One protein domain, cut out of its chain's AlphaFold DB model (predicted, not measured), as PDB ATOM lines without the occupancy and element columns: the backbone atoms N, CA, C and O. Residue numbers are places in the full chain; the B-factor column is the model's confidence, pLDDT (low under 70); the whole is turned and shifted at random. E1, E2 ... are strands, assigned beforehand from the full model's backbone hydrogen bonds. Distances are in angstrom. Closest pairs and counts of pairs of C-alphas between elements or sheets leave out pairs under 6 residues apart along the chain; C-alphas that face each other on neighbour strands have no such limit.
ATOM      1  N   ASP A  61     267.621 370.947 302.339       95.62
ATOM      2  CA  ASP A  61     267.206 371.941 301.357       95.62
ATOM      3  C   ASP A  61     265.690 372.200 301.427       95.62
ATOM      4  O   ASP A  61     264.878 371.269 301.467       95.62
ATOM      5  N   ALA A  62     265.314 373.478 301.471       95.25
ATOM      6  CA  ALA A  62     263.926 373.920 301.427       95.25
ATOM      7  C   ALA A  62     263.406 374.058 299.987       95.25
ATOM      8  O   ALA A  62     262.206 374.265 299.793       95.25
ATOM      9  N   GLY A  63     264.282 373.946 298.983       94.44
ATOM     10  CA  GLY A  63     263.927 374.065 297.572       94.44
ATOM     11  C   GLY A  63     263.553 375.492 297.173       94.44
ATOM     12  O   GLY A  63     262.759 375.685 296.248       94.44
ATOM     13  N   MET A  64     264.068 376.495 297.892       92.25
ATOM     14  CA  MET A  64     263.794 377.905 297.629       92.25
ATOM     15  C   MET A  64     265.026 378.778 297.850       92.25
ATOM     16  O   MET A  64     265.799 378.550 298.779       92.25
ATOM     17  N   LYS A  65     265.133 379.833 297.034       92.00
ATOM     18  CA  LYS A  65     266.137 380.884 297.185       92.00
ATOM     19  C   LYS A  65     265.567 382.095 297.893       92.00
ATOM     20  O   LYS A  65     264.426 382.486 297.644       92.00
ATOM     21  N   VAL A  66     266.382 382.697 298.745       89.19
ATOM     22  CA  VAL A  66     266.053 383.903 299.492       89.19
ATOM     23  C   VAL A  66     267.096 384.958 299.169       89.19
ATOM     24  O   VAL A  66     268.284 384.764 299.414       89.19
ATOM     25  N   ASP A  67     266.641 386.078 298.619       85.44
ATOM     26  CA  ASP A  67     267.494 387.232 298.367       85.44
ATOM     27  C   ASP A  67     267.785 387.929 299.700       85.44
ATOM     28  O   ASP A  67     266.946 388.661 300.239       85.44
ATOM     29  N   LEU A  68     268.971 387.675 300.252       76.75
ATOM     30  CA  LEU A  68     269.525 388.492 301.321       76.75
ATOM     31  C   LEU A  68     270.468 389.497 300.681       76.75
ATOM     32  O   LEU A  68     271.531 389.152 300.177       76.75
ATOM     33  N   GLU A  69     270.055 390.760 300.678       74.31
ATOM     34  CA  GLU A  69     270.786 391.824 299.991       74.31
ATOM     35  C   GLU A  69     270.936 391.549 298.478       74.31
ATOM     36  O   GLU A  69     269.931 391.406 297.783       74.31
ATOM     37  N   VAL A  70     272.166 391.559 297.944       75.88
ATOM     38  CA  VAL A  70     272.461 391.458 296.500       75.88
ATOM     39  C   VAL A  70     272.659 390.003 296.047       75.88
ATOM     40  O   VAL A  70     272.619 389.738 294.845       75.88
ATOM     41  N   ILE A  71     272.871 389.058 296.971       81.88
ATOM     42  CA  ILE A  71     273.230 387.672 296.650       81.88
ATOM     43  C   ILE A  71     272.090 386.730 297.080       81.88
ATOM     44  O   ILE A  71     271.678 386.758 298.241       81.88
ATOM     45  N   PRO A  72     271.554 385.899 296.166       87.94
ATOM     46  CA  PRO A  72     270.568 384.892 296.525       87.94
ATOM     47  C   PRO A  72     271.228 383.745 297.292       87.94
ATOM     48  O   PRO A  72     272.284 383.258 296.889       87.94
ATOM     49  N   HIS A  73     270.542 383.267 298.322       90.81
ATOM     50  CA  HIS A  73     270.969 382.144 299.150       90.81
ATOM     51  C   HIS A  73     269.971 380.989 299.098       90.81
ATOM     52  O   HIS A  73     268.767 381.226 298.987       90.81
ATOM     53  N   GLU A  74     270.447 379.750 299.205       93.69
ATOM     54  CA  GLU A  74     269.562 378.587 299.366       93.69
ATOM     55  C   GLU A  74     269.013 378.545 300.799       93.69
ATOM     56  O   GLU A  74     269.753 378.704 301.768       93.69
ATOM     57  N   ALA A  75     267.710 378.319 300.961       94.50
ATOM     58  CA  ALA A  75     267.122 378.132 302.282       94.50
ATOM     59  C   ALA A  75     267.157 376.658 302.705       94.50
ATOM     60  O   ALA A  75     266.923 375.753 301.908       94.50
ATOM     61  N   TYR A  76     267.359 376.423 303.996       97.31
ATOM     62  CA  TYR A  76     267.453 375.102 304.601       97.31
ATOM     63  C   TYR A  76     266.468 374.980 305.755       97.31
ATOM     64  O   TYR A  76     266.473 375.798 306.674       97.31
ATOM     65  N   TYR A  77     265.653 373.935 305.764       96.56
ATOM     66  CA  TYR A  77     264.897 373.564 306.950       96.56
ATOM     67  C   TYR A  77     265.809 372.891 307.973       96.56
ATOM     68  O   TYR A  77     266.559 371.967 307.658       96.56
ATOM     69  N   CYS A  78     265.678 373.307 309.227       97.56
ATOM     70  CA  CYS A  78     266.362 372.701 310.358       97.56
ATOM     71  C   CYS A  78     265.363 372.460 311.486       97.56
ATOM     72  O   CYS A  78     264.453 373.263 311.711       97.56
ATOM     73  N   ARG A  79     265.559 371.387 312.257       97.56
ATOM     74  CA  ARG A  79     264.882 371.259 313.553       97.56
ATOM     75  C   ARG A  79     265.552 372.174 314.564       97.56
ATOM     76  O   ARG A  79     266.775 372.189 314.662       97.56
ATOM     77  N   ASN A  80     264.752 372.872 315.357       96.88
ATOM     78  CA  ASN A  80     265.224 373.809 316.370       96.88
ATOM     79  C   ASN A  80     264.414 373.674 317.664       96.88
ATOM     80  O   ASN A  80     263.286 373.173 317.676       96.88
ATOM     81  N   THR A  81     264.986 374.134 318.772       97.31
ATOM     82  CA  THR A  81     264.241 374.336 320.013       97.31
ATOM     83  C   THR A  81     263.219 375.454 319.809       97.31
ATOM     84  O   THR A  81     263.502 376.449 319.140       97.31
ATOM     85  N   ALA A  82     262.032 375.308 320.389       95.62
ATOM     86  CA  ALA A  82     261.005 376.342 320.402       95.62
ATOM     87  C   ALA A  82     260.468 376.526 321.833       95.62
ATOM     88  O   ALA A  82     260.271 375.524 322.526       95.62
ATOM     89  N   PRO A  83     260.195 377.765 322.275       97.06
ATOM     90  CA  PRO A  83     260.494 379.018 321.584       97.06
ATOM     91  C   PRO A  83     261.998 379.354 321.618       97.06
ATOM     92  O   PRO A  83     262.673 379.047 322.597       97.06
ATOM     93  N   THR A  84     262.508 380.020 320.581       97.69
ATOM     94  CA  THR A  84     263.910 380.482 320.514       97.69
ATOM     95  C   THR A  84     263.982 381.948 320.118       97.69
ATOM     96  O   THR A  84     263.331 382.368 319.164       97.69
ATOM     97  N   ALA A  85     264.777 382.737 320.844       97.81
ATOM     98  CA  ALA A  85     264.981 384.149 320.545       97.81
ATOM     99  C   ALA A  85     265.767 384.342 319.240       97.81
ATOM    100  O   ALA A  85     266.779 383.684 319.013       97.81
ATOM    101  N   VAL A  86     265.314 385.292 318.422       98.38
ATOM    102  CA  VAL A  86     266.018 385.780 317.232       98.38
ATOM    103  C   VAL A  86     266.646 387.126 317.577       98.38
ATOM    104  O   VAL A  86     265.949 388.025 318.055       98.38
ATOM    105  N   TYR A  87     267.945 387.275 317.340       98.31
ATOM    106  CA  TYR A  87     268.731 388.459 317.692       98.31
ATOM    107  C   TYR A  87     269.067 389.301 316.462       98.31
ATOM    108  O   TYR A  87     269.243 388.779 315.369       98.31
ATOM    109  N   GLY A  88     269.188 390.615 316.617       97.06
ATOM    110  CA  GLY A  88     269.556 391.525 315.528       97.06
ATOM    111  C   GLY A  88     270.987 391.350 314.998       97.06
ATOM    112  O   GLY A  88     271.303 391.888 313.942       97.06
ATOM    113  N   GLY A  89     271.844 390.598 315.695       96.25
ATOM    114  CA  GLY A  89     273.210 390.280 315.271       96.25
ATOM    115  C   GLY A  89     273.704 388.947 315.848       96.25
ATOM    116  O   GLY A  89     273.135 388.480 316.846       96.25
ATOM    117  N   PRO A  90     274.775 388.353 315.278       96.81
ATOM    118  CA  PRO A  90     275.369 387.086 315.722       96.81
ATOM    119  C   PRO A  90     276.210 387.267 317.001       96.81
ATOM    120  O   PRO A  90     277.345 386.817 317.124       96.81
ATOM    121  N   ASN A  91     275.683 388.029 317.953       96.62
ATOM    122  CA  ASN A  91     276.355 388.475 319.169       96.62
ATOM    123  C   ASN A  91     275.362 388.820 320.291       96.62
ATOM    124  O   ASN A  91     275.647 389.672 321.132       96.62
ATOM    125  N   TYR A  92     274.184 388.185 320.286       96.06
ATOM    126  CA  TYR A  92     273.072 388.468 321.207       96.06
ATOM    127  C   TYR A  92     272.557 389.918 321.165       96.06
ATOM    128  O   TYR A  92     271.887 390.370 322.096       96.06
ATOM    129  N   LEU A  93     272.844 390.667 320.096       95.50
ATOM    130  CA  LEU A  93     272.411 392.053 319.957       95.50
ATOM    131  C   LEU A  93     270.891 392.125 319.841       95.50
ATOM    132  O   LEU A  93     270.385 391.844 318.766       95.50
ATOM    133  N   ASN A  94     270.208 392.560 320.905       96.19
ATOM    134  CA  ASN A  94     268.763 392.816 321.001       96.19
ATOM    135  C   ASN A  94     267.865 391.713 320.411       96.19
ATOM    136  O   ASN A  94     267.874 391.434 319.215       96.19
ATOM    137  N   GLN A  95     266.975 391.143 321.217       97.62
ATOM    138  CA  GLN A  95     265.966 390.247 320.659       97.62
ATOM    139  C   GLN A  95     265.026 391.023 319.718       97.62
ATOM    140  O   GLN A  95     264.373 391.981 320.131       97.62
ATOM    141  N   VAL A  96     264.957 390.602 318.454       97.88
ATOM    142  CA  VAL A  96     264.111 391.197 317.403       97.88
ATOM    143  C   VAL A  96     262.878 390.355 317.090       97.88
ATOM    144  O   VAL A  96     261.930 390.858 316.489       97.88
ATOM    145  N   GLY A  97     262.875 389.091 317.512       97.75
ATOM    146  CA  GLY A  97     261.752 388.183 317.334       97.75
ATOM    147  C   GLY A  97     261.958 386.847 318.036       97.75
ATOM    148  O   GLY A  97     262.845 386.693 318.879       97.75
ATOM    149  N   THR A  98     261.116 385.886 317.678       98.19
ATOM    150  CA  THR A  98     261.082 384.541 318.249       98.19
ATOM    151  C   THR A  98     260.699 383.525 317.175       98.19
ATOM    152  O   THR A  98     259.768 383.767 316.404       98.19
ATOM    153  N   LEU A  99     261.382 382.381 317.153       97.75
ATOM    154  CA  LEU A  99     260.934 381.154 316.493       97.75
ATOM    155  C   LEU A  99     259.997 380.414 317.446       97.75
ATOM    156  O   LEU A  99     260.393 380.072 318.559       97.75
ATOM    157  N   ASN A 100     258.758 380.189 317.031       97.00
ATOM    158  CA  ASN A 100     257.720 379.515 317.811       97.00
ATOM    159  C   ASN A 100     257.496 378.071 317.349       97.00
ATOM    160  O   ASN A 100     256.788 377.313 318.011       97.00
ATOM    161  N   THR A 101     258.090 377.688 316.222       95.19
ATOM    162  CA  THR A 101     257.986 376.357 315.632       95.19
ATOM    163  C   THR A 101     259.250 375.537 315.880       95.19
ATOM    164  O   THR A 101     260.350 376.072 315.996       95.19
ATOM    165  N   SER A 102     259.101 374.213 315.978       96.06
ATOM    166  CA  SER A 102     260.215 373.268 316.165       96.06
ATOM    167  C   SER A 102     260.955 372.928 314.864       96.06
ATOM    168  O   SER A 102     261.855 372.085 314.847       96.06
ATOM    169  N   THR A 103     260.551 373.532 313.748       96.25
ATOM    170  CA  THR A 103     261.213 373.430 312.450       96.25
ATOM    171  C   THR A 103     261.070 374.764 311.740       96.25
ATOM    172  O   THR A 103     259.954 375.175 311.436       96.25
ATOM    173  N   SER A 104     262.200 375.406 311.475       95.94
ATOM    174  CA  SER A 104     262.284 376.720 310.835       95.94
ATOM    175  C   SER A 104     263.206 376.635 309.623       95.94
ATOM    176  O   SER A 104     264.031 375.721 309.535       95.94
ATOM    177  N   TRP A 105     263.064 377.566 308.682       93.56
ATOM    178  CA  TRP A 105     263.991 377.687 307.561       93.56
ATOM    179  C   TRP A 105     265.039 378.755 307.860       93.56
ATOM    180  O   TRP A 105     264.711 379.843 308.326       93.56
ATOM    181  N   PHE A 106     266.291 378.430 307.580       96.25
ATOM    182  CA  PHE A 106     267.470 379.262 307.767       96.25
ATOM    183  C   PHE A 106     268.115 379.496 306.412       96.25
ATOM    184  O   PHE A 106     267.964 378.677 305.510       96.25
ATOM    185  N   VAL A 107     268.806 380.613 306.253       94.62
ATOM    186  CA  VAL A 107     269.302 381.020 304.933       94.62
ATOM    187  C   VAL A 107     270.795 380.824 304.804       94.62
ATOM    188  O   VAL A 107     271.281 380.321 303.804       94.62
ATOM    189  N   CYS A 108     271.532 381.222 305.830       95.38
ATOM    190  CA  CYS A 108     272.972 381.124 305.811       95.38
ATOM    191  C   CYS A 108     273.524 381.077 307.236       95.38
ATOM    192  O   CYS A 108     272.815 381.390 308.201       95.38
ATOM    193  N   ARG A 109     274.786 380.675 307.371       96.19
ATOM    194  CA  ARG A 109     275.513 380.625 308.641       96.19
ATOM    195  C   ARG A 109     276.630 381.662 308.709       96.19
ATOM    196  O   ARG A 109     277.257 381.996 307.704       96.19
ATOM    197  N   ASP A 110     276.917 382.105 309.922       95.88
ATOM    198  CA  ASP A 110     278.131 382.821 310.291       95.88
ATOM    199  C   ASP A 110     278.890 381.988 311.326       95.88
ATOM    200  O   ASP A 110     278.379 381.724 312.413       95.88
ATOM    201  N   ASP A 111     280.099 381.551 310.972       95.94
ATOM    202  CA  ASP A 111     280.983 380.755 311.827       95.94
ATOM    203  C   ASP A 111     281.832 381.631 312.782       95.94
ATOM    204  O   ASP A 111     282.477 381.113 313.699       95.94
ATOM    205  N   GLY A 112     281.835 382.957 312.589       95.31
ATOM    206  CA  GLY A 112     282.662 383.937 313.302       95.31
ATOM    207  C   GLY A 112     281.923 384.794 314.335       95.31
ATOM    208  O   GLY A 112     282.460 385.816 314.770       95.31
ATOM    209  N   GLY A 113     280.708 384.407 314.725       96.12
ATOM    210  CA  GLY A 113     279.906 385.140 315.699       96.12
ATOM    211  C   GLY A 113     280.463 385.092 317.128       96.12
ATOM    212  O   GLY A 113     281.478 384.463 317.436       96.12
ATOM    213  N   ALA A 114     279.773 385.761 318.054       97.25
ATOM    214  CA  ALA A 114     280.136 385.711 319.466       97.25
ATOM    215  C   ALA A 114     279.968 384.287 320.026       97.25
ATOM    216  O   ALA A 114     279.084 383.552 319.568       97.25
ATOM    217  N   PRO A 115     280.732 383.914 321.072       96.62
ATOM    218  CA  PRO A 115     280.573 382.629 321.738       96.62
ATOM    219  C   PRO A 115     279.120 382.388 322.142       96.62
ATOM    220  O   PRO A 115     278.527 383.160 322.901       96.62
ATOM    221  N   ASN A 116     278.534 381.308 321.639       94.38
ATOM    222  CA  ASN A 116     277.139 380.986 321.896       94.38
ATOM    223  C   ASN A 116     276.948 380.224 323.225       94.38
ATOM    224  O   ASN A 116     275.821 380.073 323.694       94.38
ATOM    225  N   GLY A 117     278.034 379.842 323.899       91.56
ATOM    226  CA  GLY A 117     278.006 379.138 325.182       91.56
ATOM    227  C   GLY A 117     278.035 377.616 325.051       91.56
ATOM    228  O   GLY A 117     277.916 376.931 326.063       91.56
ATOM    229  N   GLU A 118     278.214 377.090 323.840       89.12
ATOM    230  CA  GLU A 118     278.531 375.683 323.633       89.12
ATOM    231  C   GLU A 118     280.027 375.411 323.700       89.12
ATOM    232  O   GLU A 118     280.865 376.239 323.352       89.12
ATOM    233  N   THR A 119     280.349 374.191 324.113       87.31
ATOM    234  CA  THR A 119     281.675 373.569 323.992       87.31
ATOM    235  C   THR A 119     281.736 372.557 322.843       87.31
ATOM    236  O   THR A 119     282.729 371.846 322.702       87.31
ATOM    237  N   GLY A 120     280.654 372.456 322.066       82.50
ATOM    238  CA  GLY A 120     280.469 371.500 320.982       82.50
ATOM    239  C   GLY A 120     281.122 371.928 319.661       82.50
ATOM    240  O   GLY A 120     282.041 372.747 319.660       82.50
ATOM    241  N   PRO A 121     280.673 371.354 318.530       84.88
ATOM    242  CA  PRO A 121     281.323 371.529 317.233       84.88
ATOM    243  C   PRO A 121     281.289 372.975 316.721       84.88
ATOM    244  O   PRO A 121     282.208 373.377 316.007       84.88
ATOM    245  N   HIS A 122     280.290 373.773 317.113       93.06
ATOM    246  CA  HIS A 122     280.103 375.124 316.586       93.06
ATOM    247  C   HIS A 122     279.905 376.176 317.697       93.06
ATOM    248  O   HIS A 122     278.849 376.801 317.806       93.06
ATOM    249  N   PRO A 123     280.942 376.442 318.515       95.06
ATOM    250  CA  PRO A 123     280.835 377.311 319.693       95.06
ATOM    251  C   PRO A 123     280.605 378.794 319.356       95.06
ATOM    252  O   PRO A 123     280.292 379.595 320.236       95.06
ATOM    253  N   THR A 124     280.788 379.179 318.093       97.12
ATOM    254  CA  THR A 124     280.667 380.554 317.586       97.12
ATOM    255  C   THR A 124     279.724 380.657 316.392       97.12
ATOM    256  O   THR A 124     279.632 381.727 315.800       97.12
ATOM    257  N   ARG A 125     279.014 379.577 316.028       97.81
ATOM    258  CA  ARG A 125     278.122 379.587 314.865       97.81
ATOM    259  C   ARG A 125     276.763 380.183 315.192       97.81
ATOM    260  O   ARG A 125     276.173 379.917 316.247       97.81
ATOM    261  N   TRP A 126     276.268 380.962 314.239       98.06
ATOM    262  CA  TRP A 126     274.943 381.563 314.228       98.06
ATOM    263  C   TRP A 126     274.294 381.361 312.865       98.06
ATOM    264  O   TRP A 126     274.966 381.417 311.840       98.06
ATOM    265  N   LEU A 127     272.985 381.138 312.852       97.75
ATOM    266  CA  LEU A 127     272.210 380.960 311.632       97.75
ATOM    267  C   LEU A 127     271.268 382.139 311.436       97.75
ATOM    268  O   LEU A 127     270.603 382.584 312.377       97.75
ATOM    269  N   TYR A 128     271.199 382.617 310.202       96.81
ATOM    270  CA  TYR A 128     270.321 383.700 309.803       96.81
ATOM    271  C   TYR A 128     268.927 383.175 309.453       96.81
ATOM    272  O   TYR A 128     268.785 382.179 308.738       96.81
ATOM    273  N   VAL A 129     267.890 383.825 309.979       96.00
ATOM    274  CA  VAL A 129     266.520 383.299 310.003       96.00
ATOM    275  C   VAL A 129     265.484 384.418 309.952       96.00
ATOM    276  O   VAL A 129     265.727 385.537 310.414       96.00
ATOM    277  N   VAL A 130     264.285 384.089 309.472       92.56
ATOM    278  CA  VAL A 130     263.090 384.921 309.647       92.56
ATOM    279  C   VAL A 130     262.288 384.433 310.851       92.56
ATOM    280  O   VAL A 130     261.932 383.264 310.952       92.56
ATOM    281  N   ALA A 131     261.988 385.345 311.766       94.44
ATOM    282  CA  ALA A 131     261.210 385.087 312.962       94.44
ATOM    283  C   ALA A 131     259.740 384.775 312.642       94.44
ATOM    284  O   ALA A 131     259.108 385.429 311.803       94.44
ATOM    285  N   ASP A 132     259.169 383.857 313.424       94.81
ATOM    286  CA  ASP A 132     257.732 383.584 313.427       94.81
ATOM    287  C   ASP A 132     256.955 384.756 314.037       94.81
ATOM    288  O   ASP A 132     255.861 385.079 313.588       94.81
ATOM    289  N   SER A 133     257.498 385.407 315.073       95.50
ATOM    290  CA  SER A 133     256.842 386.546 315.722       95.50
ATOM    291  C   SER A 133     257.836 387.611 316.213       95.50
ATOM    292  O   SER A 133     258.804 387.252 316.885       95.50
ATOM    293  N   PRO A 134     257.600 388.910 315.944       92.25
ATOM    294  CA  PRO A 134     256.646 389.389 314.949       92.25
ATOM    295  C   PRO A 134     257.076 388.923 313.548       92.25
ATOM    296  O   PRO A 134     258.266 388.915 313.232       92.25
ATOM    297  N   HIS A 135     256.103 388.515 312.727       86.81
ATOM    298  CA  HIS A 135     256.364 387.940 311.405       86.81
ATOM    299  C   HIS A 135     257.254 388.848 310.548       86.81
ATOM    300  O   HIS A 135     257.042 390.061 310.477       86.81
ATOM    301  N   GLY A 136     258.228 388.246 309.864       81.56
ATOM    302  CA  GLY A 136     259.079 388.943 308.896       81.56
ATOM    303  C   GLY A 136     260.247 389.717 309.508       81.56
ATOM    304  O   GLY A 136     260.980 390.378 308.775       81.56
ATOM    305  N   LYS A 137     260.456 389.660 310.832       93.44
ATOM    306  CA  LYS A 137     261.714 390.136 311.422       93.44
ATOM    307  C   LYS A 137     262.826 389.158 311.110       93.44
ATOM    308  O   LYS A 137     262.657 387.964 311.308       93.44
ATOM    309  N   ILE A 138     263.951 389.676 310.649       91.56
ATOM    310  CA  ILE A 138     265.101 388.867 310.269       91.56
ATOM    311  C   ILE A 138     266.198 389.065 311.305       91.56
ATOM    312  O   ILE A 138     266.363 390.167 311.837       91.56
ATOM    313  N   GLY A 139     266.919 387.999 311.614       96.06
ATOM    314  CA  GLY A 139     268.022 388.053 312.550       96.06
ATOM    315  C   GLY A 139     268.726 386.717 312.677       96.06
ATOM    316  O   GLY A 139     268.687 385.888 311.776       96.06
ATOM    317  N   TRP A 140     269.368 386.524 313.816       98.00
ATOM    318  CA  TRP A 140     270.324 385.464 314.064       98.00
ATOM    319  C   TRP A 140     269.888 384.604 315.239       98.00
ATOM    320  O   TRP A 140     269.426 385.111 316.266       98.00
ATOM    321  N   VAL A 141     270.080 383.300 315.105       98.12
ATOM    322  CA  VAL A 141     269.875 382.311 316.163       98.12
ATOM    323  C   VAL A 141     271.194 381.584 316.386       98.12
ATOM    324  O   VAL A 141     271.806 381.151 315.411       98.12
ATOM    325  N   PRO A 142     271.672 381.452 317.633       97.56
ATOM    326  CA  PRO A 142     272.893 380.706 317.885       97.56
ATOM    327  C   PRO A 142     272.675 379.220 317.589       97.56
ATOM    328  O   PRO A 142     271.623 378.670 317.929       97.56
ATOM    329  N   ASP A 143     273.694 378.577 317.022       96.81
ATOM    330  CA  ASP A 143     273.672 377.167 316.605       96.81
ATOM    331  C   ASP A 143     273.193 376.217 317.705       96.81
ATOM    332  O   ASP A 143     272.436 375.294 317.438       96.81
ATOM    333  N   LYS A 144     273.476 376.546 318.968       95.88
ATOM    334  CA  LYS A 144     273.023 375.787 320.142       95.88
ATOM    335  C   LYS A 144     271.532 375.524 320.275       95.88
ATOM    336  O   LYS A 144     271.101 374.701 321.081       95.88
ATOM    337  N   HIS A 145     270.718 376.323 319.596       96.88
ATOM    338  CA  HIS A 145     269.268 376.158 319.587       96.88
ATOM    339  C   HIS A 145     268.782 375.371 318.370       96.88
ATOM    340  O   HIS A 145     267.579 375.146 318.221       96.88
ATOM    341  N   ILE A 146     269.700 374.932 317.515       95.94
ATOM    342  CA  ILE A 146     269.452 374.110 316.346       95.94
ATOM    343  C   ILE A 146     269.801 372.669 316.709       95.94
ATOM    344  O   ILE A 146     270.879 372.346 317.186       95.94
TER     345      ILE A 146
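This is residues 61 to 146 of the 159 residues of an uncharacterized protein of Streptomyces sp. Tu 6176 (UniProt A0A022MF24). Picture a small, incomplete barrel: one strongly curled sheet of five strands, E1 E2 E5 E6 E7, with the short hairpin E3 and E4 covering part of it near E7, as a sandwich of two sheets only partly face to face. The hairpin of E1 and E2 lies at one end of the longest axis, and the loop of residues 111 to 125 at the other. The printed part has 86 residues with no named helix and seven strands, E1 to E7 in chain order; both sheets are antiparallel, and the class is all strand. It is compact, with a radius of gyration of the C-alphas of 11.9 A and spans of 32 by 24 by 22 A.

Begin with the largest sheet, whose edge strands are E1, residues 61 to 68, and E7, residues 138 to 142. Its inner strands are E2, residues 71 to 79, E5, residues 103 to 110, and E6, residues 126 to 130. Across the hairpin E1 and E2, look for N 66 and O 73, 2.8 A apart. The pairing is staggered: E2 pairs with E1 over residues 71 to 76 and with E5 over 76 to 79, where N 76 and O 106 are 2.8 A apart. E5, E6 and E7 form a meander, each strand the antiparallel neighbour of the one before; find N 128 and O 108 at 2.8 A, then N 127 and O 141 at 2.8 A. The other sheet is the hairpin of E3, residues 84 to 87, and E4, residues 95 to 99, with N 86 and O 97 at 2.9 A. The closest C-alphas of E3 and E7 are those of Tyr 87 and Trp 140, at 5.0 A. E4 and E6 are near each other, while E2 and E3 are apart.

Find C-alpha 61 at (267.206, 371.941, 301.357), where E1 begins; it bends by 72 degrees at residue 64. E2 runs 25.0 A from C-alpha 71 at (273.230, 387.672, 296.650). E5 runs 19.5 A and bends by 72 degrees at residue 107. E1 measures 16.7 A, E7 13.6 A, E6 13.1 A, E4 11.2 A and E3 9.7 A. E7 ends at C-alpha 142, (272.893, 380.706, 317.885).

Look to Val 70 and Thr 119 for the two C-alphas farthest apart, 34.1 A. The printed part has no cut. The link from E5 to E6, 15 residues, is long. The mean pLDDT of the printed part is 94.0, and no printed residue is under 70.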